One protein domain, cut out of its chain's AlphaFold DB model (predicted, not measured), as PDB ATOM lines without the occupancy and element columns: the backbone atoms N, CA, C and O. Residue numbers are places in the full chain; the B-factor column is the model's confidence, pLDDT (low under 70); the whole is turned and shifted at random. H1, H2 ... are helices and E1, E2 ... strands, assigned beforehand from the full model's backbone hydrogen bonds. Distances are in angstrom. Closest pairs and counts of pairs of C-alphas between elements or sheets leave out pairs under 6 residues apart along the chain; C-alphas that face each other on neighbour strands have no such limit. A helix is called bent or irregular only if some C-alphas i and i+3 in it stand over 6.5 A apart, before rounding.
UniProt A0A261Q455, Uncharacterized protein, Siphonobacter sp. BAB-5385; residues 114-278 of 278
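AT A GLANCE: This is residues 114 to 278 of the 278 residues of an uncharacterized protein of Siphonobacter sp. BAB-5385 (UniProt A0A261Q455). One strongly twisted sheet of six strands, three of them sharply bent, runs through the domain, with helix H1 on one face and helix H2 on the opposite face, both near the beginning of strand E4. The hairpin of E5 and E6 makes the far end of the sheet, the short helix H3 only grazes the sheet close to E3 and E2, and a long loop, residues 155 to 184, leads from E3 round to H1. The printed part has 165 residues, with six named strands and three named helices in the order E1 E2 E3 H1 H2 E4 E5 E6 H3, and its class is mixed, helices and strands. The sheet is antiparallel, in the order E3 E2 E1 E4 E5 E6. The whole is compact, with a radius of gyration of the C-alphas of 16.0 A, and spans 43 by 37 by 30 A.

HOW THE PARTS SIT: The inner strands E1, residues 118 to 127, and E4, residues 221 to 234, are antiparallel neighbours at 165 degrees, with N 120 and O 230 within hydrogen-bond range at 2.8 A. On the other side of E1 from E4 is E2, residues 130 to 143, in a hairpin with E1, where N 123 and O 134 are 2.8 A apart. The edge strand E3, residues 146 to 154, forms a hairpin with E2, with N 148 and O 141 at 2.8 A. E1, E2 and E3 are a meander, each strand the antiparallel neighbour of the one before. E4, E5, residues 240 to 246, and E6, residues 254 to 261, are a second meander, with N 243 and O 231 at 2.8 A and N 242 and O 259 at 2.8 A. E1 bends by 55 degrees at residue 124, E2 by 61 degrees at residue 140 and E4 by 85 degrees at residue 224; from edge to edge the strands' lines turn by 124 degrees. H1, residues 185 to 193, is on the sheet at a height of 6.7 A; its closest C-alphas to E4 are those of Arg 192 and Val 223, 5.7 A. H2, residues 207 to 217, is on the opposite face; the closest C-alphas of H2 and E3 are those of Leu 209 and Asp 153, 5.2 A. H1 and H2 are close but not clearly touching, with the C-alphas of Met 191 and Ile 216 closest at 6.8 A, at a steep tilt of 66 degrees. H3, residues 269 to 272, only grazes the sheet with residues 269 to 271; the closest C-alphas of H3 and E3 are those of Ala 270 and Asp 153, 6.0 A. In H1 and H2 every O i to N i+4 pair is within hydrogen-bond range; H3 is too short for such a pair. E3 and E6 are apart.

IN THESE COORDINATES: E1 begins at C-alpha 118, (109.501, 116.738, 119.260), and measures 26.3 A from first to last C-alpha. E2 is 35.8 A long, E3 24.3 A, E4 32.7 A, E5 19.0 A and E6 21.5 A. H1 is 12.3 A long, and H2 is 15.2 A long, beginning at C-alpha 207, (93.962, 124.833, 127.793). H3 is 5.2 A long and ends at C-alpha 272, (102.271, 111.320, 125.296).

THE WHOLE: The C-alphas of Ala 164 and Thr 250, 50.1 A apart, are the two farthest apart. The printed part has no cut. The links from E3 to H1, 30 residues, and from H1 to H2, 13 residues, are long. The mean pLDDT of the printed part is 82.1; it is under 70 in 30 residues, among them residues 162 to 172, 177 to 183 and 247 to 253.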
ATOM      1  N   GLN A 114     110.357 113.612 109.317       62.91
ATOM      2  CA  GLN A 114     110.499 115.042 109.568       62.91
ATOM      3  C   GLN A 114     109.287 115.598 110.352       62.91
ATOM      4  O   GLN A 114     109.398 116.650 110.977       62.91
ATOM      5  N   GLU A 115     108.179 114.843 110.400       66.69
ATOM      6  CA  GLU A 115     106.999 115.062 111.252       66.69
ATOM      7  C   GLU A 115     107.081 114.416 112.651       66.69
ATOM      8  O   GLU A 115     106.229 114.671 113.502       66.69
ATOM      9  N   GLY A 116     108.067 113.555 112.901       78.44
ATOM     10  CA  GLY A 116     108.224 112.781 114.130       78.44
ATOM     11  C   GLY A 116     109.087 113.455 115.190       78.44
ATOM     12  O   GLY A 116     109.226 112.917 116.279       78.44
ATOM     13  N   LEU A 117     109.673 114.623 114.930       89.31
ATOM     14  CA  LEU A 117     110.578 115.252 115.889       89.31
ATOM     15  C   LEU A 117     109.827 116.139 116.890       89.31
ATOM     16  O   LEU A 117     109.090 117.047 116.497       89.31
ATOM     17  N   TYR A 118     110.073 115.928 118.183       92.38
ATOM     18  CA  TYR A 118     109.501 116.738 119.260       92.38
ATOM     19  C   TYR A 118     110.596 117.487 120.005       92.38
ATOM     20  O   TYR A 118     111.701 116.974 120.168       92.38
ATOM     21  N   ALA A 119     110.287 118.680 120.497       91.75
ATOM     22  CA  ALA A 119     111.205 119.482 121.290       91.75
ATOM     23  C   ALA A 119     110.622 119.821 122.659       91.75
ATOM     24  O   ALA A 119     109.425 120.055 122.802       91.75
ATOM     25  N   GLU A 120     111.500 119.887 123.650       93.44
ATOM     26  CA  GLU A 120     111.258 120.444 124.973       93.44
ATOM     27  C   GLU A 120     112.146 121.682 125.116       93.44
ATOM     28  O   GLU A 120     113.362 121.593 124.952       93.44
ATOM     29  N   VAL A 121     111.544 122.840 125.384       92.00
ATOM     30  CA  VAL A 121     112.246 124.126 125.469       92.00
ATOM     31  C   VAL A 121     111.953 124.770 126.807       92.00
ATOM     32  O   VAL A 121     110.815 125.156 127.076       92.00
ATOM     33  N   SER A 122     112.979 124.926 127.635       92.31
ATOM     34  CA  SER A 122     112.831 125.622 128.906       92.31
ATOM     35  C   SER A 122     112.966 127.128 128.737       92.31
ATOM     36  O   SER A 122     113.973 127.623 128.227       92.31
ATOM     37  N   LEU A 123     112.007 127.873 129.274       91.75
ATOM     38  CA  LEU A 123     112.010 129.328 129.330       91.75
ATOM     39  C   LEU A 123     111.968 129.817 130.779       91.75
ATOM     40  O   LEU A 123     111.398 129.163 131.651       91.75
ATOM     41  N   GLN A 124     112.522 131.002 131.028       92.50
ATOM     42  CA  GLN A 124     112.177 131.795 132.208       92.50
ATOM     43  C   GLN A 124     111.149 132.847 131.829       92.50
ATOM     44  O   GLN A 124     111.376 133.647 130.916       92.50
ATOM     45  N   ILE A 125     110.038 132.861 132.553       92.81
ATOM     46  CA  ILE A 125     108.938 133.795 132.351       92.81
ATOM     47  C   ILE A 125     108.709 134.558 133.647       92.81
ATOM     48  O   ILE A 125     108.616 133.964 134.719       92.81
ATOM     49  N   ARG A 126     108.619 135.882 133.541       93.81
ATOM     50  CA  ARG A 126     108.118 136.739 134.608       93.81
ATOM     51  C   ARG A 126     106.606 136.831 134.482       93.81
ATOM     52  O   ARG A 126     106.109 137.229 133.434       93.81
ATOM     53  N   TRP A 127     105.898 136.483 135.542       90.69
ATOM     54  CA  TRP A 127     104.463 136.681 135.683       90.69
ATOM     55  C   TRP A 127     104.237 137.559 136.901       90.69
ATOM     56  O   TRP A 127     104.592 137.160 138.011       90.69
ATOM     57  N   GLN A 128     103.674 138.751 136.709       85.94
ATOM     58  CA  GLN A 128     103.597 139.759 137.772       85.94
ATOM     59  C   GLN A 128     105.005 140.043 138.348       85.94
ATOM     60  O   GLN A 128     105.868 140.540 137.624       85.94
ATOM     61  N   GLN A 129     105.262 139.710 139.618       89.06
ATOM     62  CA  GLN A 129     106.579 139.848 140.259       89.06
ATOM     63  C   GLN A 129     107.358 138.523 140.370       89.06
ATOM     64  O   GLN A 129     108.533 138.541 140.734       89.06
ATOM     65  N   ASP A 130     106.755 137.392 139.995       92.75
ATOM     66  CA  ASP A 130     107.374 136.072 140.117       92.75
ATOM     67  C   ASP A 130     108.116 135.679 138.841       92.75
ATOM     68  O   ASP A 130     107.568 135.743 137.738       92.75
ATOM     69  N   VAL A 131     109.342 135.174 138.985       93.50
ATOM     70  CA  VAL A 131     110.077 134.524 137.891       93.50
ATOM     71  C   VAL A 131     109.919 133.015 138.008       93.50
ATOM     72  O   VAL A 131     110.235 132.427 139.040       93.50
ATOM     73  N   ARG A 132     109.440 132.376 136.940       93.25
ATOM     74  CA  ARG A 132     109.154 130.937 136.897       93.25
ATOM     75  C   ARG A 132     109.853 130.290 135.707       93.25
ATOM     76  O   ARG A 132     109.931 130.884 134.631       93.25
ATOM     77  N   LYS A 133     110.357 129.067 135.899       93.62
ATOM     78  CA  LYS A 133     110.823 128.209 134.801       93.62
ATOM     79  C   LYS A 133     109.617 127.445 134.258       93.62
ATOM     80  O   LYS A 133     108.909 126.823 135.041       93.62
ATOM     81  N   VAL A 134     109.409 127.501 132.949       93.38
ATOM     82  CA  VAL A 134     108.378 126.728 132.242       93.38
ATOM     83  C   VAL A 134     109.028 125.927 131.128       93.38
ATOM     84  O   VAL A 134     110.037 126.360 130.570       93.38
ATOM     85  N   LYS A 135     108.445 124.790 130.772       94.69
ATOM     86  CA  LYS A 135     108.848 123.992 129.617       94.69
ATOM     87  C   LYS A 135     107.744 123.997 128.587       94.69
ATOM     88  O   LYS A 135     106.613 123.623 128.874       94.69
ATOM     89  N   LEU A 136     108.096 124.401 127.379       94.12
ATOM     90  CA  LEU A 136     107.235 124.303 126.215       94.12
ATOM     91  C   LEU A 136     107.545 123.028 125.455       94.12
ATOM     92  O   LEU A 136     108.710 122.674 125.268       94.12
ATOM     93  N   TYR A 137     106.495 122.390 124.967       94.25
ATOM     94  CA  TYR A 137     106.589 121.219 124.118       94.25
ATOM     95  C   TYR A 137     106.196 121.595 122.701       94.25
ATOM     96  O   TYR A 137     105.161 122.228 122.488       94.25
ATOM     97  N   LEU A 138     107.032 121.219 121.739       93.06
ATOM     98  CA  LEU A 138     106.826 121.516 120.329       93.06
ATOM     99  C   LEU A 138     106.921 120.257 119.476       93.06
ATOM    100  O   LEU A 138     107.597 119.298 119.845       93.06
ATOM    101  N   LYS A 139     106.290 120.295 118.306       91.50
ATOM    102  CA  LYS A 139     106.406 119.281 117.255       91.50
ATOM    103  C   LYS A 139     106.858 119.914 115.951       91.50
ATOM    104  O   LYS A 139     106.369 120.985 115.591       91.50
ATOM    105  N   LYS A 140     107.769 119.257 115.241       88.56
ATOM    106  CA  LYS A 140     108.150 119.638 113.881       88.56
ATOM    107  C   LYS A 140     107.074 119.143 112.914       88.56
ATOM    108  O   LYS A 140     106.693 117.978 112.957       88.56
ATOM    109  N   GLN A 141     106.560 120.022 112.063       87.56
ATOM    110  CA  GLN A 141     105.507 119.695 111.101       87.56
ATOM    111  C   GLN A 141     105.700 120.475 109.800       87.56
ATOM    112  O   GLN A 141     106.244 121.578 109.804       87.56
ATOM    113  N   GLN A 142     105.255 119.912 108.676       84.62
ATOM    114  CA  GLN A 142     105.249 120.626 107.406       84.62
ATOM    115  C   GLN A 142     104.008 121.523 107.299       84.62
ATOM    116  O   GLN A 142     102.875 121.083 107.486       84.62
ATOM    117  N   GLN A 143     104.220 122.792 106.968       78.56
ATOM    118  CA  GLN A 143     103.194 123.808 106.788       78.56
ATOM    119  C   GLN A 143     103.456 124.559 105.481       78.56
ATOM    120  O   GLN A 143     104.494 125.200 105.318       78.56
ATOM    121  N   ALA A 144     102.518 124.470 104.533       79.25
ATOM    122  CA  ALA A 144     102.612 125.121 103.219       79.25
ATOM    123  C   ALA A 144     103.952 124.859 102.487       79.25
ATOM    124  O   ALA A 144     104.535 125.758 101.887       79.25
ATOM    125  N   GLY A 145     104.464 123.626 102.574       79.81
ATOM    126  CA  GLY A 145     105.722 123.208 101.945       79.81
ATOM    127  C   GLY A 145     106.986 123.455 102.776       79.81
ATOM    128  O   GLY A 145     108.011 122.847 102.481       79.81
ATOM    129  N   ASN A 146     106.916 124.248 103.850       80.94
ATOM    130  CA  ASN A 146     108.049 124.542 104.734       80.94
ATOM    131  C   ASN A 146     107.916 123.822 106.081       80.94
ATOM    132  O   ASN A 146     106.819 123.658 106.599       80.94
ATOM    133  N   TRP A 147     109.032 123.425 106.685       83.81
ATOM    134  CA  TRP A 147     109.035 122.836 108.028       83.81
ATOM    135  C   TRP A 147     108.918 123.913 109.100       83.81
ATOM    136  O   TRP A 147     109.666 124.879 109.041       83.81
ATOM    137  N   SER A 148     108.047 123.735 110.091       86.38
ATOM    138  CA  SER A 148     107.874 124.643 111.230       86.38
ATOM    139  C   SER A 148     107.788 123.885 112.550       86.38
ATOM    140  O   SER A 148     107.430 122.708 112.588       86.38
ATOM    141  N   TRP A 149     108.126 124.563 113.645       89.12
ATOM    142  CA  TRP A 149     107.805 124.090 114.988       89.12
ATOM    143  C   TRP A 149     106.422 124.594 115.407       89.12
ATOM    144  O   TRP A 149     106.161 125.798 115.366       89.12
ATOM    145  N   GLN A 150     105.561 123.683 115.856       90.38
ATOM    146  CA  GLN A 150     104.257 123.996 116.436       90.38
ATOM    147  C   GLN A 150     104.255 123.749 117.942       90.38
ATOM    148  O   GLN A 150     104.721 122.710 118.399       90.38
ATOM    149  N   LEU A 151     103.705 124.688 118.705       92.38
ATOM    150  CA  LEU A 151     103.478 124.581 120.140       92.38
ATOM    151  C   LEU A 151     102.366 123.567 120.412       92.38
ATOM    152  O   LEU A 151     101.231 123.747 119.970       92.38
ATOM    153  N   LEU A 152     102.703 122.521 121.158       92.56
ATOM    154  CA  LEU A 152     101.770 121.497 121.617       92.56
ATOM    155  C   LEU A 152     101.202 121.862 122.984       92.56
ATOM    156  O   LEU A 152      99.988 121.842 123.196       92.56
ATOM    157  N   ASP A 153     102.103 122.172 123.920       94.12
ATOM    158  CA  ASP A 153     101.758 122.246 125.330       94.12
ATOM    159  C   ASP A 153     102.808 122.978 126.193       94.12
ATOM    160  O   ASP A 153     103.885 123.340 125.714       94.12
ATOM    161  N   VAL A 154     102.503 123.151 127.482       93.62
ATOM    162  CA  VAL A 154     103.384 123.633 128.554       93.62
ATOM    163  C   VAL A 154     103.332 122.676 129.761       93.62
ATOM    164  O   VAL A 154     102.304 122.052 130.007       93.62
ATOM    165  N   ASP A 155     104.427 122.518 130.509       91.38
ATOM    166  CA  ASP A 155     104.514 121.603 131.667       91.38
ATOM    167  C   ASP A 155     103.782 122.086 132.928       91.38
ATOM    168  O   ASP A 155     103.404 121.273 133.773       91.38
ATOM    169  N   THR A 156     103.579 123.393 133.063       86.25
ATOM    170  CA  THR A 156     102.956 124.010 134.235       86.25
ATOM    171  C   THR A 156     101.546 124.499 133.948       86.25
ATOM    172  O   THR A 156     101.288 125.105 132.906       86.25
ATOM    173  N   GLU A 157     100.654 124.337 134.927       86.38
ATOM    174  CA  GLU A 157      99.381 125.055 134.939       86.38
ATOM    175  C   GLU A 157      99.626 126.567 134.934       86.38
ATOM    176  O   GLU A 157     100.494 127.076 135.652       86.38
ATOM    177  N   TRP A 158      98.855 127.285 134.120       82.94
ATOM    178  CA  TRP A 158      98.954 128.735 134.016       82.94
ATOM    179  C   TRP A 158      97.679 129.390 134.546       82.94
ATOM    180  O   TRP A 158      96.584 128.913 134.228       82.94
ATOM    181  N   PRO A 159      97.780 130.478 135.335       82.56
ATOM    182  CA  PRO A 159      96.604 131.214 135.769       82.56
ATOM    183  C   PRO A 159      95.752 131.623 134.566       82.56
ATOM    184  O   PRO A 159      96.272 131.988 133.509       82.56
ATOM    185  N   SER A 160      94.431 131.566 134.727       77.00
ATOM    186  CA  SER A 160      93.522 132.032 133.684       77.00
ATOM    187  C   SER A 160      93.734 133.530 133.463       77.00
ATOM    188  O   SER A 160      93.421 134.334 134.336       77.00
ATOM    189  N   SER A 161      94.268 133.897 132.298       73.19
ATOM    190  CA  SER A 161      94.320 135.291 131.848       73.19
ATOM    191  C   SER A 161      92.899 135.775 131.551       73.19
ATOM    192  O   SER A 161      92.166 135.123 130.802       73.19
ATOM    193  N   SER A 162      92.530 136.935 132.092       63.38
ATOM    194  CA  SER A 162      91.209 137.554 131.922       63.38
ATOM    195  C   SER A 162      90.971 138.157 130.534       63.38
ATOM    196  O   SER A 162      89.823 138.408 130.169       63.38
ATOM    197  N   GLY A 163      92.025 138.400 129.749       64.38
ATOM    198  CA  GLY A 163      91.902 139.014 128.427       64.38
ATOM    199  C   GLY A 163      91.535 138.027 127.312       64.38
ATOM    200  O   GLY A 163      92.036 136.898 127.257       64.38
ATOM    201  N   ALA A 164      90.685 138.480 126.387       66.19
ATOM    202  CA  ALA A 164      90.456 137.803 125.113       66.19
ATOM    203  C   ALA A 164      91.745 137.799 124.273       66.19
ATOM    204  O   ALA A 164      92.568 138.703 124.384       66.19
ATOM    205  N   LEU A 165      91.923 136.790 123.414       66.50
ATOM    206  CA  LEU A 165      93.006 136.831 122.430       66.50
ATOM    207  C   LEU A 165      92.751 137.997 121.480       66.50
ATOM    208  O   LEU A 165      91.671 138.080 120.893       66.50
ATOM    209  N   VAL A 166      93.748 138.863 121.312       61.03
ATOM    210  CA  VAL A 166      93.713 139.891 120.272       61.03
ATOM    211  C   VAL A 166      93.513 139.184 118.920       61.03
ATOM    212  O   VAL A 166      94.228 138.212 118.639       61.03
ATOM    213  N   PRO A 167      92.520 139.594 118.107       54.66
ATOM    214  CA  PRO A 167      92.242 138.963 116.823       54.66
ATOM    215  C   PRO A 167      93.489 138.963 115.935       54.66
ATOM    216  O   PRO A 167      94.313 139.875 115.995       54.66
ATOM    217  N   ALA A 168      93.646 137.899 115.146       53.81
ATOM    218  CA  ALA A 168      94.799 137.720 114.278       53.81
ATOM    219  C   ALA A 168      94.920 138.873 113.285       53.81
ATOM    220  O   ALA A 168      94.039 139.092 112.461       53.81
ATOM    221  N   THR A 169      96.024 139.608 113.372       54.22
ATOM    222  CA  THR A 169      96.560 140.336 112.229       54.22
ATOM    223  C   THR A 169      97.121 139.307 111.243       54.22
ATOM    224  O   THR A 169      97.698 138.305 111.663       54.22
ATOM    225  N   ASP A 170      96.933 139.532 109.940       52.84
ATOM    226  CA  ASP A 170      97.206 138.582 108.838       52.84
ATOM    227  C   ASP A 170      98.667 138.091 108.706       52.84
ATOM    228  O   ASP A 170      99.002 137.340 107.786       52.84
ATOM    229  N   SER A 171      99.576 138.482 109.601       59.09
ATOM    230  CA  SER A 171     100.949 137.995 109.589       59.09
ATOM    231  C   SER A 171     101.036 136.593 110.194       59.09
ATOM    232  O   SER A 171     101.068 136.404 111.409       59.09
ATOM    233  N   LEU A 172     101.130 135.587 109.321       64.94
ATOM    234  CA  LEU A 172     101.465 134.218 109.711       64.94
ATOM    235  C   LEU A 172     102.817 134.203 110.438       64.94
ATOM    236  O   LEU A 172     103.870 134.468 109.858       64.94
ATOM    237  N   VAL A 173     102.781 133.875 111.726       73.44
ATOM    238  CA  VAL A 173     103.964 133.691 112.558       73.44
ATOM    239  C   VAL A 173     104.485 132.271 112.381       73.44
ATOM    240  O   VAL A 173     103.765 131.287 112.552       73.44
ATOM    241  N   PHE A 174     105.765 132.168 112.051       77.81
ATOM    242  CA  PHE A 174     106.438 130.914 111.751       77.81
ATOM    243  C   PHE A 174     107.620 130.735 112.699       77.81
ATOM    244  O   PHE A 174     108.409 131.662 112.882       77.81
ATOM    245  N   ILE A 175     107.753 129.548 113.296       80.44
ATOM    246  CA  ILE A 175     108.933 129.179 114.082       80.44
ATOM    247  C   ILE A 175     109.813 128.297 113.186       80.44
ATOM    248  O   ILE A 175     109.533 127.099 113.065       80.44
ATOM    249  N   PRO A 176     110.852 128.859 112.537       75.12
ATOM    250  CA  PRO A 176     111.709 128.077 111.667       75.12
ATOM    251  C   PRO A 176     112.455 126.992 112.453       75.12
ATOM    252  O   PRO A 176     112.933 127.250 113.565       75.12
ATOM    253  N   PRO A 177     112.655 125.801 111.871       68.31
ATOM    254  CA  PRO A 177     113.770 124.947 112.223       68.31
ATOM    255  C   PRO A 177     115.023 125.673 111.725       68.31
ATOM    256  O   PRO A 177     115.384 125.613 110.554       68.31
ATOM    257  N   ASN A 178     115.622 126.493 112.588       61.81
ATOM    258  CA  ASN A 178     116.818 127.263 112.236       61.81
ATOM    259  C   ASN A 178     117.947 126.321 111.782       61.81
ATOM    260  O   ASN A 178     117.926 125.147 112.116       61.81
ATOM    261  N   ALA A 179     119.006 126.828 111.139       48.50
ATOM    262  CA  ALA A 179     120.187 126.005 110.830       48.50
ATOM    263  C   ALA A 179     120.747 125.290 112.081       48.50
ATOM    264  O   ALA A 179     121.136 124.135 112.009       48.50
ATOM    265  N   HIS A 180     120.684 125.934 113.254       56.31
ATOM    266  CA  HIS A 180     121.038 125.343 114.553       56.31
ATOM    267  C   HIS A 180     119.889 124.603 115.262       56.31
ATOM    268  O   HIS A 180     120.025 124.382 116.456       56.31
ATOM    269  N   GLU A 181     118.784 124.322 114.555       57.12
ATOM    270  CA  GLU A 181     117.466 123.690 114.837       57.12
ATOM    271  C   GLU A 181     116.805 123.840 116.225       57.12
ATOM    272  O   GLU A 181     115.605 123.608 116.338       57.12
ATOM    273  N   LEU A 182     117.519 124.291 117.254       60.62
ATOM    274  CA  LEU A 182     117.217 124.091 118.669       60.62
ATOM    275  C   LEU A 182     117.626 125.247 119.567       60.62
ATOM    276  O   LEU A 182     117.336 125.239 120.752       60.62
ATOM    277  N   ASN A 183     118.226 126.304 119.025       65.25
ATOM    278  CA  ASN A 183     118.429 127.503 119.835       65.25
ATOM    279  C   ASN A 183     117.101 128.232 120.126       65.25
ATOM    280  O   ASN A 183     117.102 129.191 120.889       65.25
ATOM    281  N   PHE A 184     115.990 127.822 119.481       74.94
ATOM    282  CA  PHE A 184     114.620 128.351 119.616       74.94
ATOM    283  C   PHE A 184     114.540 129.885 119.755       74.94
ATOM    284  O   PHE A 184     113.587 130.443 120.295       74.94
ATOM    285  N   MET A 185     115.526 130.600 119.200       74.75
ATOM    286  CA  MET A 185     115.617 132.053 119.307       74.75
ATOM    287  C   MET A 185     114.424 132.708 118.621       74.75
ATOM    288  O   MET A 185     113.901 133.695 119.128       74.75
ATOM    289  N   GLY A 186     113.953 132.107 117.520       77.69
ATOM    290  CA  GLY A 186     112.715 132.494 116.848       77.69
ATOM    291  C   GLY A 186     111.518 132.447 117.795       77.69
ATOM    292  O   GLY A 186     110.836 133.455 117.934       77.69
ATOM    293  N   LEU A 187     111.331 131.339 118.522       83.75
ATOM    294  CA  LEU A 187     110.274 131.201 119.530       83.75
ATOM    295  C   LEU A 187     110.398 132.270 120.624       83.75
ATOM    296  O   LEU A 187     109.429 132.969 120.896       83.75
ATOM    297  N   SER A 188     111.587 132.459 121.205       82.56
ATOM    298  CA  SER A 188     111.784 133.477 122.250       82.56
ATOM    299  C   SER A 188     111.499 134.900 121.751       82.56
ATOM    300  O   SER A 188     110.905 135.701 122.469       82.56
ATOM    301  N   ARG A 189     111.868 135.212 120.502       81.94
ATOM    302  CA  ARG A 189     111.604 136.504 119.861       81.94
ATOM    303  C   ARG A 189     110.109 136.702 119.644       81.94
ATOM    304  O   ARG A 189     109.582 137.732 120.042       81.94
ATOM    305  N   ILE A 190     109.443 135.706 119.067       82.06
ATOM    306  CA  ILE A 190     107.992 135.685 118.853       82.06
ATOM    307  C   ILE A 190     107.263 135.920 120.179       82.06
ATOM    308  O   ILE A 190     106.407 136.799 120.267       82.06
ATOM    309  N   MET A 191     107.675 135.218 121.236       84.06
ATOM    310  CA  MET A 191     107.060 135.362 122.551       84.06
ATOM    311  C   MET A 191     107.315 136.710 123.220       84.06
ATOM    312  O   MET A 191     106.442 137.207 123.916       84.06
ATOM    313  N   ARG A 192     108.478 137.329 123.015       83.06
ATOM    314  CA  ARG A 192     108.766 138.655 123.585       83.06
ATOM    315  C   ARG A 192     108.008 139.784 122.898       83.06
ATOM    316  O   ARG A 192     107.672 140.756 123.559       83.06
ATOM    317  N   VAL A 193     107.779 139.675 121.589       78.56
ATOM    318  CA  VAL A 193     107.051 140.700 120.825       78.56
ATOM    319  C   VAL A 193     105.540 140.614 121.082       78.56
ATOM    320  O   VAL A 193     104.837 141.596 120.878       78.56
ATOM    321  N   GLY A 194     105.037 139.468 121.558       68.38
ATOM    322  CA  GLY A 194     103.606 139.284 121.820       68.38
ATOM    323  C   GLY A 194     102.773 139.209 120.537       68.38
ATOM    324  O   GLY A 194     101.618 139.624 120.523       68.38
ATOM    325  N   VAL A 195     103.361 138.711 119.442       70.38
ATOM    326  CA  VAL A 195     102.648 138.520 118.167       70.38
ATOM    327  C   VAL A 195     101.583 137.427 118.274       70.38
ATOM    328  O   VAL A 195     101.595 136.604 119.188       70.38
ATOM    329  N   ASN A 196     100.669 137.381 117.303       72.69
ATOM    330  CA  ASN A 196      99.652 136.341 117.257       72.69
ATOM    331  C   ASN A 196     100.279 134.957 116.999       72.69
ATOM    332  O   ASN A 196     100.917 134.721 115.979       72.69
ATOM    333  N   PHE A 197     100.068 134.021 117.923       75.75
ATOM    334  CA  PHE A 197     100.607 132.661 117.860       75.75
ATOM    335  C   PHE A 197      99.754 131.685 117.032       75.75
ATOM    336  O   PHE A 197     100.060 130.499 116.970       75.75
ATOM    337  N   GLY A 198      98.659 132.140 116.422       73.50
ATOM    338  CA  GLY A 198      97.627 131.276 115.845       73.50
ATOM    339  C   GLY A 198      98.154 130.258 114.834       73.50
ATOM    340  O   GLY A 198      97.708 129.118 114.835       73.50
ATOM    341  N   SER A 199      99.146 130.633 114.025       78.19
ATOM    342  CA  SER A 199      99.755 129.757 113.017       78.19
ATOM    343  C   SER A 199     100.851 128.833 113.548       78.19
ATOM    344  O   SER A 199     101.247 127.919 112.829       78.19
ATOM    345  N   CYS A 200     101.351 129.062 114.767       83.81
ATOM    346  CA  CYS A 200     102.394 128.250 115.395       83.81
ATOM    347  C   CYS A 200     101.880 127.426 116.579       83.81
ATOM    348  O   CYS A 200     102.681 126.807 117.273       83.81
ATOM    349  N   ILE A 201     100.569 127.391 116.811       88.94
ATOM    350  CA  ILE A 201      99.949 126.543 117.824       88.94
ATOM    351  C   ILE A 201      99.269 125.353 117.151       88.94
ATOM    352  O   ILE A 201      98.515 125.511 116.193       88.94
ATOM    353  N   HIS A 202      99.506 124.160 117.690       89.38
ATOM    354  CA  HIS A 202      98.882 122.938 117.207       89.38
ATOM    355  C   HIS A 202      97.352 122.963 117.427       89.38
ATOM    356  O   HIS A 202      96.890 123.462 118.460       89.38
ATOM    357  N   PRO A 203      96.530 122.415 116.508       86.81
ATOM    358  CA  PRO A 203      95.070 122.412 116.648       86.81
ATOM    359  C   PRO A 203      94.587 121.821 117.980       86.81
ATOM    360  O   PRO A 203      93.807 122.467 118.683       86.81
ATOM    361  N   ASP A 204      95.151 120.673 118.367       87.25
ATOM    362  CA  ASP A 204      94.812 119.917 119.586       87.25
ATOM    363  C   ASP A 204      95.549 120.400 120.853       87.25
ATOM    364  O   ASP A 204      95.824 119.634 121.773       87.25
ATOM    365  N   ARG A 205      95.923 121.680 120.891       86.38
ATOM    366  CA  ARG A 205      96.560 122.344 122.039       86.38
ATOM    367  C   ARG A 205      95.821 122.164 123.363       86.38
ATOM    368  O   ARG A 205      94.591 122.116 123.423       86.38
ATOM    369  N   SER A 206      96.577 122.240 124.452       88.69
ATOM    370  CA  SER A 206      96.017 122.234 125.801       88.69
ATOM    371  C   SER A 206      95.413 123.593 126.224       88.69
ATOM    372  O   SER A 206      95.846 124.659 125.763       88.69
ATOM    373  N   PRO A 207      94.459 123.600 127.176       88.88
ATOM    374  CA  PRO A 207      93.962 124.833 127.793       88.88
ATOM    375  C   PRO A 207      95.057 125.644 128.505       88.88
ATOM    376  O   PRO A 207      95.057 126.872 128.428       88.88
ATOM    377  N   ARG A 208      96.017 124.968 129.150       90.88
ATOM    378  CA  ARG A 208      97.147 125.603 129.852       90.88
ATOM    379  C   ARG A 208      98.091 126.342 128.904       90.88
ATOM    380  O   ARG A 208      98.484 127.469 129.203       90.88
ATOM    381  N   LEU A 209      98.371 125.787 127.719       91.56
ATOM    382  CA  LEU A 209      99.137 126.489 126.687       91.56
ATOM    383  C   LEU A 209      98.405 127.759 126.250       91.56
ATOM    384  O   LEU A 209      99.015 128.817 126.125       91.56
ATOM    385  N   MET A 210      97.088 127.678 126.062       90.12
ATOM    386  CA  MET A 210      96.294 128.844 125.675       90.12
ATOM    387  C   MET A 210      96.253 129.926 126.750       90.12
ATOM    388  O   MET A 210      96.274 131.110 126.409       90.12
ATOM    389  N   ALA A 211      96.220 129.545 128.025       90.69
ATOM    390  CA  ALA A 211      96.327 130.487 129.130       90.69
ATOM    391  C   ALA A 211      97.680 131.216 129.110       90.69
ATOM    392  O   ALA A 211      97.688 132.444 129.179       90.69
ATOM    393  N   LEU A 212      98.793 130.498 128.908       90.94
ATOM    394  CA  LEU A 212     100.124 131.100 128.767       90.94
ATOM    395  C   LEU A 212     100.230 132.025 127.543       90.94
ATOM    396  O   LEU A 212     100.763 133.128 127.632       90.94
ATOM    397  N   VAL A 213      99.714 131.599 126.392       89.81
ATOM    398  CA  VAL A 213      99.738 132.401 125.161       89.81
ATOM    399  C   VAL A 213      98.966 133.710 125.340       89.81
ATOM    400  O   VAL A 213      99.456 134.764 124.941       89.81
ATOM    401  N   ARG A 214      97.785 133.666 125.973       87.31
ATOM    402  CA  ARG A 214      96.996 134.871 126.294       87.31
ATOM    403  C   ARG A 214      97.736 135.791 127.247       87.31
ATOM    404  O   ARG A 214      97.845 136.978 126.984       87.31
ATOM    405  N   ALA A 215      98.278 135.216 128.310       89.19
ATOM    406  CA  ALA A 215      99.107 135.897 129.284       89.19
ATOM    407  C   ALA A 215     100.255 136.684 128.627       89.19
ATOM    408  O   ALA A 215     100.481 137.847 128.953       89.19
ATOM    409  N   ILE A 216     100.952 136.075 127.665       88.88
ATOM    410  CA  ILE A 216     102.026 136.733 126.911       88.88
ATOM    411  C   ILE A 216     101.468 137.820 125.982       88.88
ATOM    412  O   ILE A 216     101.982 138.935 125.970       88.88
ATOM    413  N   ALA A 217     100.407 137.522 125.227       84.50
ATOM    414  CA  ALA A 217      99.789 138.476 124.303       84.50
ATOM    415  C   ALA A 217      99.244 139.729 125.016       84.50
ATOM    416  O   ALA A 217      99.342 140.834 124.490       84.50
ATOM    417  N   ASN A 218      98.729 139.563 126.236       84.94
ATOM    418  CA  ASN A 218      98.211 140.639 127.083       84.94
ATOM    419  C   ASN A 218      99.301 141.331 127.918       84.94
ATOM    420  O   ASN A 218      98.981 142.186 128.738       84.94
ATOM    421  N   GLN A 219     100.576 140.960 127.738       86.88
ATOM    422  CA  GLN A 219     101.722 141.481 128.496       86.88
ATOM    423  C   GLN A 219     101.649 141.233 130.017       86.88
ATOM    424  O   GLN A 219     102.374 141.851 130.793       86.88
ATOM    425  N   GLU A 220     100.812 140.290 130.455       89.00
ATOM    426  CA  GLU A 220     100.743 139.819 131.843       89.00
ATOM    427  C   GLU A 220     101.930 138.879 132.163       89.00
ATOM    428  O   GLU A 220     102.408 138.810 133.300       89.00
ATOM    429  N   ALA A 221     102.435 138.181 131.135       90.56
ATOM    430  CA  ALA A 221     103.651 137.371 131.154       90.56
ATOM    431  C   ALA A 221     104.734 137.960 130.241       90.56
ATOM    432  O   ALA A 221     104.471 138.314 129.094       90.56
ATOM    433  N   GLN A 222     105.984 137.950 130.705       90.81
ATOM    434  CA  GLN A 222     107.146 138.372 129.927       90.81
ATOM    435  C   GLN A 222     108.195 137.259 129.857       90.81
ATOM    436  O   GLN A 222     108.714 136.815 130.881       90.81
ATOM    437  N   VAL A 223     108.574 136.846 128.645       89.69
ATOM    438  CA  VAL A 223     109.672 135.886 128.451       89.69
ATOM    439  C   VAL A 223     111.021 136.568 128.671       89.69
ATOM    440  O   VAL A 223     111.453 137.408 127.878       89.69
ATOM    441  N   LEU A 224     111.720 136.167 129.731       88.56
ATOM    442  CA  LEU A 224     113.015 136.718 130.116       88.56
ATOM    443  C   LEU A 224     114.155 136.084 129.325       88.56
ATOM    444  O   LEU A 224     114.935 136.806 128.712       88.56
ATOM    445  N   LEU A 225     114.244 134.751 129.278       82.88
ATOM    446  CA  LEU A 225     115.275 134.037 128.515       82.88
ATOM    447  C   LEU A 225     114.887 132.600 128.156       82.88
ATOM    448  O   LEU A 225     114.048 131.990 128.814       82.88
ATOM    449  N   SER A 226     115.560 132.075 127.131       80.88
ATOM    450  CA  SER A 226     115.617 130.644 126.826       80.88
ATOM    451  C   SER A 226     116.780 130.016 127.595       80.88
ATOM    452  O   SER A 226     117.878 130.574 127.596       80.88
ATOM    453  N   LEU A 227     116.526 128.904 128.282       79.69
ATOM    454  CA  LEU A 227     117.500 128.236 129.147       79.69
ATOM    455  C   LEU A 227     118.175 127.062 128.442       79.69
ATOM    456  O   LEU A 227     119.390 127.046 128.287       79.69
ATOM    457  N   ASP A 228     117.381 126.065 128.066       84.56
ATOM    458  CA  ASP A 228     117.845 124.800 127.516       84.56
ATOM    459  C   ASP A 228     116.814 124.248 126.524       84.56
ATOM    460  O   ASP A 228     115.643 124.643 126.517       84.56
ATOM    461  N   SER A 229     117.282 123.365 125.644       86.31
ATOM    462  CA  SER A 229     116.463 122.704 124.635       86.31
ATOM    463  C   SER A 229     116.857 121.241 124.519       86.31
ATOM    464  O   SER A 229     118.047 120.917 124.448       86.31
ATOM    465  N   GLN A 230     115.865 120.371 124.438       90.94
ATOM    466  CA  GLN A 230     116.031 118.938 124.253       90.94
ATOM    467  C   GLN A 230     115.142 118.482 123.105       90.94
ATOM    468  O   GLN A 230     114.084 119.060 122.855       90.94
ATOM    469  N   LEU A 231     115.569 117.433 122.416       90.81
ATOM    470  CA  LEU A 231     114.775 116.756 121.408       90.81
ATOM    471  C   LEU A 231     114.368 115.377 121.880       90.81
ATOM    472  O   LEU A 231     115.135 114.690 122.549       90.81
ATOM    473  N   TRP A 232     113.195 114.964 121.438       92.75
ATOM    474  CA  TRP A 232     112.703 113.608 121.550       92.75
ATOM    475  C   TRP A 232     112.486 113.086 120.138       92.75
ATOM    476  O   TRP A 232     111.710 113.652 119.363       92.75
ATOM    477  N   TRP A 233     113.224 112.036 119.803       90.88
ATOM    478  CA  TRP A 233     113.235 111.425 118.488       90.88
ATOM    479  C   TRP A 233     112.648 110.011 118.580       90.88
ATOM    480  O   TRP A 233     113.297 109.140 119.163       90.88
ATOM    481  N   PRO A 234     111.432 109.774 118.055       89.56
ATOM    482  CA  PRO A 234     110.924 108.437 117.812       89.56
ATOM    483  C   PRO A 234     111.829 107.732 116.813       89.56
ATOM    484  O   PRO A 234     112.156 108.268 115.757       89.56
ATOM    485  N   ILE A 235     112.234 106.531 117.177       87.00
ATOM    486  CA  ILE A 235     112.983 105.621 116.327       87.00
ATOM    487  C   ILE A 235     112.140 104.343 116.159       87.00
ATOM    488  O   ILE A 235     110.938 104.329 116.419       87.00
ATOM    489  N   HIS A 236     112.753 103.267 115.684       82.81
ATOM    490  CA  HIS A 236     112.043 102.057 115.284       82.81
ATOM    491  C   HIS A 236     111.381 101.306 116.458       82.81
ATOM    492  O   HIS A 236     111.942 101.245 117.549       82.81
ATOM    493  N   GLN A 237     110.227 100.665 116.223       83.88
ATOM    494  CA  GLN A 237     109.565  99.751 117.178       83.88
ATOM    495  C   GLN A 237     109.235 100.392 118.536       83.88
ATOM    496  O   GLN A 237     109.408  99.789 119.597       83.88
ATOM    497  N   GLY A 238     108.753 101.637 118.503       86.06
ATOM    498  CA  GLY A 238     108.333 102.375 119.698       86.06
ATOM    499  C   GLY A 238     109.480 102.939 120.540       86.06
ATOM    500  O   GLY A 238     109.223 103.682 121.489       86.06
ATOM    501  N   TRP A 239     110.730 102.653 120.176       90.94
ATOM    502  CA  TRP A 239     111.884 103.256 120.820       90.94
ATOM    503  C   TRP A 239     111.930 104.766 120.597       90.94
ATOM    504  O   TRP A 239     111.454 105.305 119.596       90.94
ATOM    505  N   TRP A 240     112.546 105.464 121.540       92.88
ATOM    506  CA  TRP A 240     112.802 106.886 121.451       92.88
ATOM    507  C   TRP A 240     114.160 107.234 122.035       92.88
ATOM    508  O   TRP A 240     114.635 106.607 122.983       92.88
ATOM    509  N   LEU A 241     114.768 108.270 121.469       93.31
ATOM    510  CA  LEU A 241     116.018 108.851 121.935       93.31
ATOM    511  C   LEU A 241     115.772 110.287 122.373       93.31
ATOM    512  O   LEU A 241     115.125 111.067 121.671       93.31
ATOM    513  N   LYS A 242     116.326 110.655 123.523       94.19
ATOM    514  CA  LYS A 242     116.358 112.033 123.990       94.19
ATOM    515  C   LYS A 242     117.713 112.640 123.685       94.19
ATOM    516  O   LYS A 242     118.723 112.216 124.243       94.19
ATOM    517  N   ILE A 243     117.743 113.657 122.838       91.56
ATOM    518  CA  ILE A 243     118.976 114.301 122.384       91.56
ATOM    519  C   ILE A 243     119.092 115.670 123.051       91.56
ATOM    520  O   ILE A 243     118.150 116.462 123.033       91.56
ATOM    521  N   GLN A 244     120.248 115.966 123.633       88.12
ATOM    522  CA  GLN A 244     120.499 117.232 124.317       88.12
ATOM    523  C   GLN A 244     121.804 117.865 123.836       88.12
ATOM    524  O   GLN A 244     122.768 117.167 123.506       88.12
ATOM    525  N   SER A 245     121.832 119.200 123.800       79.88
ATOM    526  CA  SER A 245     123.068 119.936 123.569       79.88
ATOM    527  C   SER A 245     123.950 119.880 124.806       79.88
ATOM    528  O   SER A 245     123.508 120.107 125.934       79.88
ATOM    529  N   PHE A 246     125.227 119.625 124.587       76.56
ATOM    530  CA  PHE A 246     126.242 119.703 125.623       76.56
ATOM    531  C   PHE A 246     127.278 120.753 125.226       76.56
ATOM    532  O   PHE A 246     127.567 120.951 124.044       76.56
ATOM    533  N   SER A 247     127.853 121.433 126.215       69.44
ATOM    534  CA  SER A 247     128.967 122.356 126.010       69.44
ATOM    535  C   SER A 247     130.103 121.995 126.964       69.44
ATOM    536  O   SER A 247     129.875 121.721 128.141       69.44
ATOM    537  N   ARG A 248     131.326 121.924 126.427       65.25
ATOM    538  CA  ARG A 248     132.555 121.579 127.157       65.25
ATOM    539  C   ARG A 248     133.496 122.784 127.170       65.25
ATOM    540  O   ARG A 248     133.446 123.616 126.271       65.25
ATOM    541  N   GLU A 249     134.345 122.878 128.193       53.88
ATOM    542  CA  GLU A 249     135.287 124.000 128.356       53.88
ATOM    543  C   GLU A 249     136.426 123.981 127.330       53.88
ATOM    544  O   GLU A 249     136.835 125.030 126.840       53.88
ATOM    545  N   THR A 250     136.938 122.794 126.999       53.81
ATOM    546  CA  THR A 250     138.146 122.612 126.174       53.81
ATOM    547  C   THR A 250     137.873 121.899 124.851       53.81
ATOM    548  O   THR A 250     138.782 121.708 124.047       53.81
ATOM    549  N   GLU A 251     136.624 121.502 124.615       52.53
ATOM    550  CA  GLU A 251     136.212 120.678 123.486       52.53
ATOM    551  C   GLU A 251     134.975 121.238 122.785       52.53
ATOM    552  O   GLU A 251     134.218 122.021 123.360       52.53
ATOM    553  N   PRO A 252     134.744 120.838 121.528       54.81
ATOM    554  CA  PRO A 252     133.557 121.244 120.802       54.81
ATOM    555  C   PRO A 252     132.260 120.802 121.475       54.81
ATOM    556  O   PRO A 252     132.005 119.613 121.648       54.81
ATOM    557  N   SER A 253     131.407 121.782 121.767       67.75
ATOM    558  CA  SER A 253     129.982 121.578 122.020       67.75
ATOM    559  C   SER A 253     129.335 120.760 120.895       67.75
ATOM    560  O   SER A 253     129.730 120.872 119.728       67.75
ATOM    561  N   GLY A 254     128.317 119.975 121.228       76.69
ATOM    562  CA  GLY A 254     127.613 119.146 120.254       76.69
ATOM    563  C   GLY A 254     126.306 118.575 120.788       76.69
ATOM    564  O   GLY A 254     125.731 119.103 121.740       76.69
ATOM    565  N   TRP A 255     125.859 117.481 120.172       83.75
ATOM    566  CA  TRP A 255     124.630 116.768 120.515       83.75
ATOM    567  C   TRP A 255     124.941 115.346 120.977       83.75
ATOM    568  O   TRP A 255     125.727 114.652 120.332       83.75
ATOM    569  N   LEU A 256     124.320 114.932 122.082       87.56
ATOM    570  CA  LEU A 256     124.424 113.583 122.642       87.56
ATOM    571  C   LEU A 256     123.039 113.011 122.919       87.56
ATOM    572  O   LEU A 256     122.111 113.740 123.277       87.56
ATOM    573  N   ILE A 257     122.934 111.691 122.818       92.31
ATOM    574  CA  ILE A 257     121.839 110.901 123.367       92.31
ATOM    575  C   ILE A 257     121.985 110.955 124.888       92.31
ATOM    576  O   ILE A 257     122.866 110.338 125.483       92.31
ATOM    577  N   SER A 258     121.126 111.764 125.493       93.00
ATOM    578  CA  SER A 258     121.035 112.013 126.931       93.00
ATOM    579  C   SER A 258     120.068 111.074 127.643       93.00
ATOM    580  O   SER A 258     120.112 110.981 128.866       93.00
ATOM    581  N   ASP A 259     119.190 110.400 126.895       95.38
ATOM    582  CA  ASP A 259     118.319 109.357 127.421       95.38
ATOM    583  C   ASP A 259     117.744 108.476 126.296       95.38
ATOM    584  O   ASP A 259     117.773 108.860 125.125       95.38
ATOM    585  N   LEU A 260     117.190 107.318 126.656       94.94
ATOM    586  CA  LEU A 260     116.401 106.457 125.775       94.94
ATOM    587  C   LEU A 260     115.292 105.717 126.538       94.94
ATOM    588  O   LEU A 260     115.386 105.496 127.754       94.94
ATOM    589  N   GLY A 261     114.281 105.277 125.797       94.06
ATOM    590  CA  GLY A 261     113.206 104.422 126.294       94.06
ATOM    591  C   GLY A 261     112.380 103.818 125.165       94.06
ATOM    592  O   GLY A 261     112.591 104.131 123.999       94.06
ATOM    593  N   GLN A 262     111.455 102.931 125.523       91.06
ATOM    594  CA  GLN A 262     110.642 102.170 124.563       91.06
ATOM    595  C   GLN A 262     109.138 102.394 124.751       91.06
ATOM    596  O   GLN A 262     108.343 102.167 123.842       91.06
ATOM    597  N   SER A 263     108.720 102.845 125.935       87.44
ATOM    598  CA  SER A 263     107.313 103.078 126.218       87.44
ATOM    599  C   SER A 263     106.978 104.562 126.083       87.44
ATOM    600  O   SER A 263     107.679 105.405 126.652       87.44
ATOM    601  N   PRO A 264     105.850 104.916 125.437       85.50
ATOM    602  CA  PRO A 264     105.311 106.268 125.510       85.50
ATOM    603  C   PRO A 264     105.019 106.717 126.948       85.50
ATOM    604  O   PRO A 264     104.957 107.912 127.220       85.50
ATOM    605  N   GLN A 265     104.847 105.786 127.893       87.88
ATOM    606  CA  GLN A 265     104.634 106.122 129.306       87.88
ATOM    607  C   GLN A 265     105.857 106.784 129.949       87.88
ATOM    608  O   GLN A 265     105.698 107.545 130.902       87.88
ATOM    609  N   ASP A 266     107.049 106.568 129.399       88.88
ATOM    610  CA  ASP A 266     108.290 107.161 129.898       88.88
ATOM    611  C   ASP A 266     108.478 108.610 129.412       88.88
ATOM    612  O   ASP A 266     109.321 109.348 129.922       88.88
ATOM    613  N   LEU A 267     107.664 109.049 128.447       91.19
ATOM    614  CA  LEU A 267     107.698 110.409 127.922       91.19
ATOM    615  C   LEU A 267     107.039 111.401 128.893       91.19
ATOM    616  O   LEU A 267     106.143 111.023 129.666       91.19
ATOM    617  N   PRO A 268     107.390 112.698 128.806       91.56
ATOM    618  CA  PRO A 268     106.656 113.760 129.477       91.56
ATOM    619  C   PRO A 268     105.158 113.675 129.154       91.56
ATOM    620  O   PRO A 268     104.814 113.491 127.984       91.56
ATOM    621  N   PRO A 269     104.251 113.853 130.136       89.69
ATOM    622  CA  PRO A 269     102.805 113.754 129.913       89.69
ATOM    623  C   PRO A 269     102.302 114.595 128.732       89.69
ATOM    624  O   PRO A 269     101.452 114.143 127.972       89.69
ATOM    625  N   ALA A 270     102.889 115.779 128.549       88.44
ATOM    626  CA  ALA A 270     102.603 116.692 127.448       88.44
ATOM    627  C   ALA A 270     102.929 116.128 126.055       88.44
ATOM    628  O   ALA A 270     102.286 116.516 125.091       88.44
ATOM    629  N   LEU A 271     103.900 115.219 125.929       90.50
ATOM    630  CA  LEU A 271     104.245 114.585 124.654       90.50
ATOM    631  C   LEU A 271     103.432 113.318 124.389       90.50
ATOM    632  O   LEU A 271     103.169 113.009 123.231       90.50
ATOM    633  N   ARG A 272     102.980 112.609 125.435       90.19
ATOM    634  CA  ARG A 272     102.271 111.320 125.296       90.19
ATOM    635  C   ARG A 272     101.049 111.399 124.387       90.19
ATOM    636  O   ARG A 272     100.824 110.489 123.602       90.19
ATOM    637  N   ALA A 273     100.283 112.486 124.485       84.50
ATOM    638  CA  ALA A 273      99.071 112.685 123.689       84.50
ATOM    639  C   ALA A 273      99.353 112.875 122.189       84.50
ATOM    640  O   ALA A 273      98.491 112.603 121.359       84.50
ATOM    641  N   PHE A 274     100.558 113.327 121.842       86.00
ATOM    642  CA  PHE A 274     100.949 113.642 120.468       86.00
ATOM    643  C   PHE A 274     101.920 112.621 119.882       86.00
ATOM    644  O   PHE A 274     102.182 112.667 118.679       86.00
ATOM    645  N   TRP A 275     102.443 111.721 120.718       87.69
ATOM    646  CA  TRP A 275     103.442 110.739 120.345       87.69
ATOM    647  C   TRP A 275     102.867 109.715 119.372       87.69
ATOM    648  O   TRP A 275     101.947 108.964 119.698       87.69
ATOM    649  N   LYS A 276     103.439 109.673 118.172       79.88
ATOM    650  CA  LYS A 276     103.122 108.676 117.152       79.88
ATOM    651  C   LYS A 276     104.346 107.778 116.987       79.88
ATOM    652  O   LYS A 276     105.347 108.280 116.479       79.88
ATOM    653  N   PRO A 277     104.309 106.525 117.471       68.50
ATOM    654  CA  PRO A 277     105.383 105.582 117.191       68.50
ATOM    655  C   PRO A 277     105.419 105.287 115.686       68.50
ATOM    656  O   PRO A 277     104.361 105.229 115.054       68.50
ATOM    657  N   GLU A 278     106.625 105.142 115.138       60.09
ATOM    658  CA  GLU A 278     106.860 104.716 113.752       60.09
ATOM    659  C   GLU A 278     106.969 103.193 113.626       60.09
ATOM    660  O   GLU A 278     107.545 102.548 114.540       60.09
TER     661      GLU A 278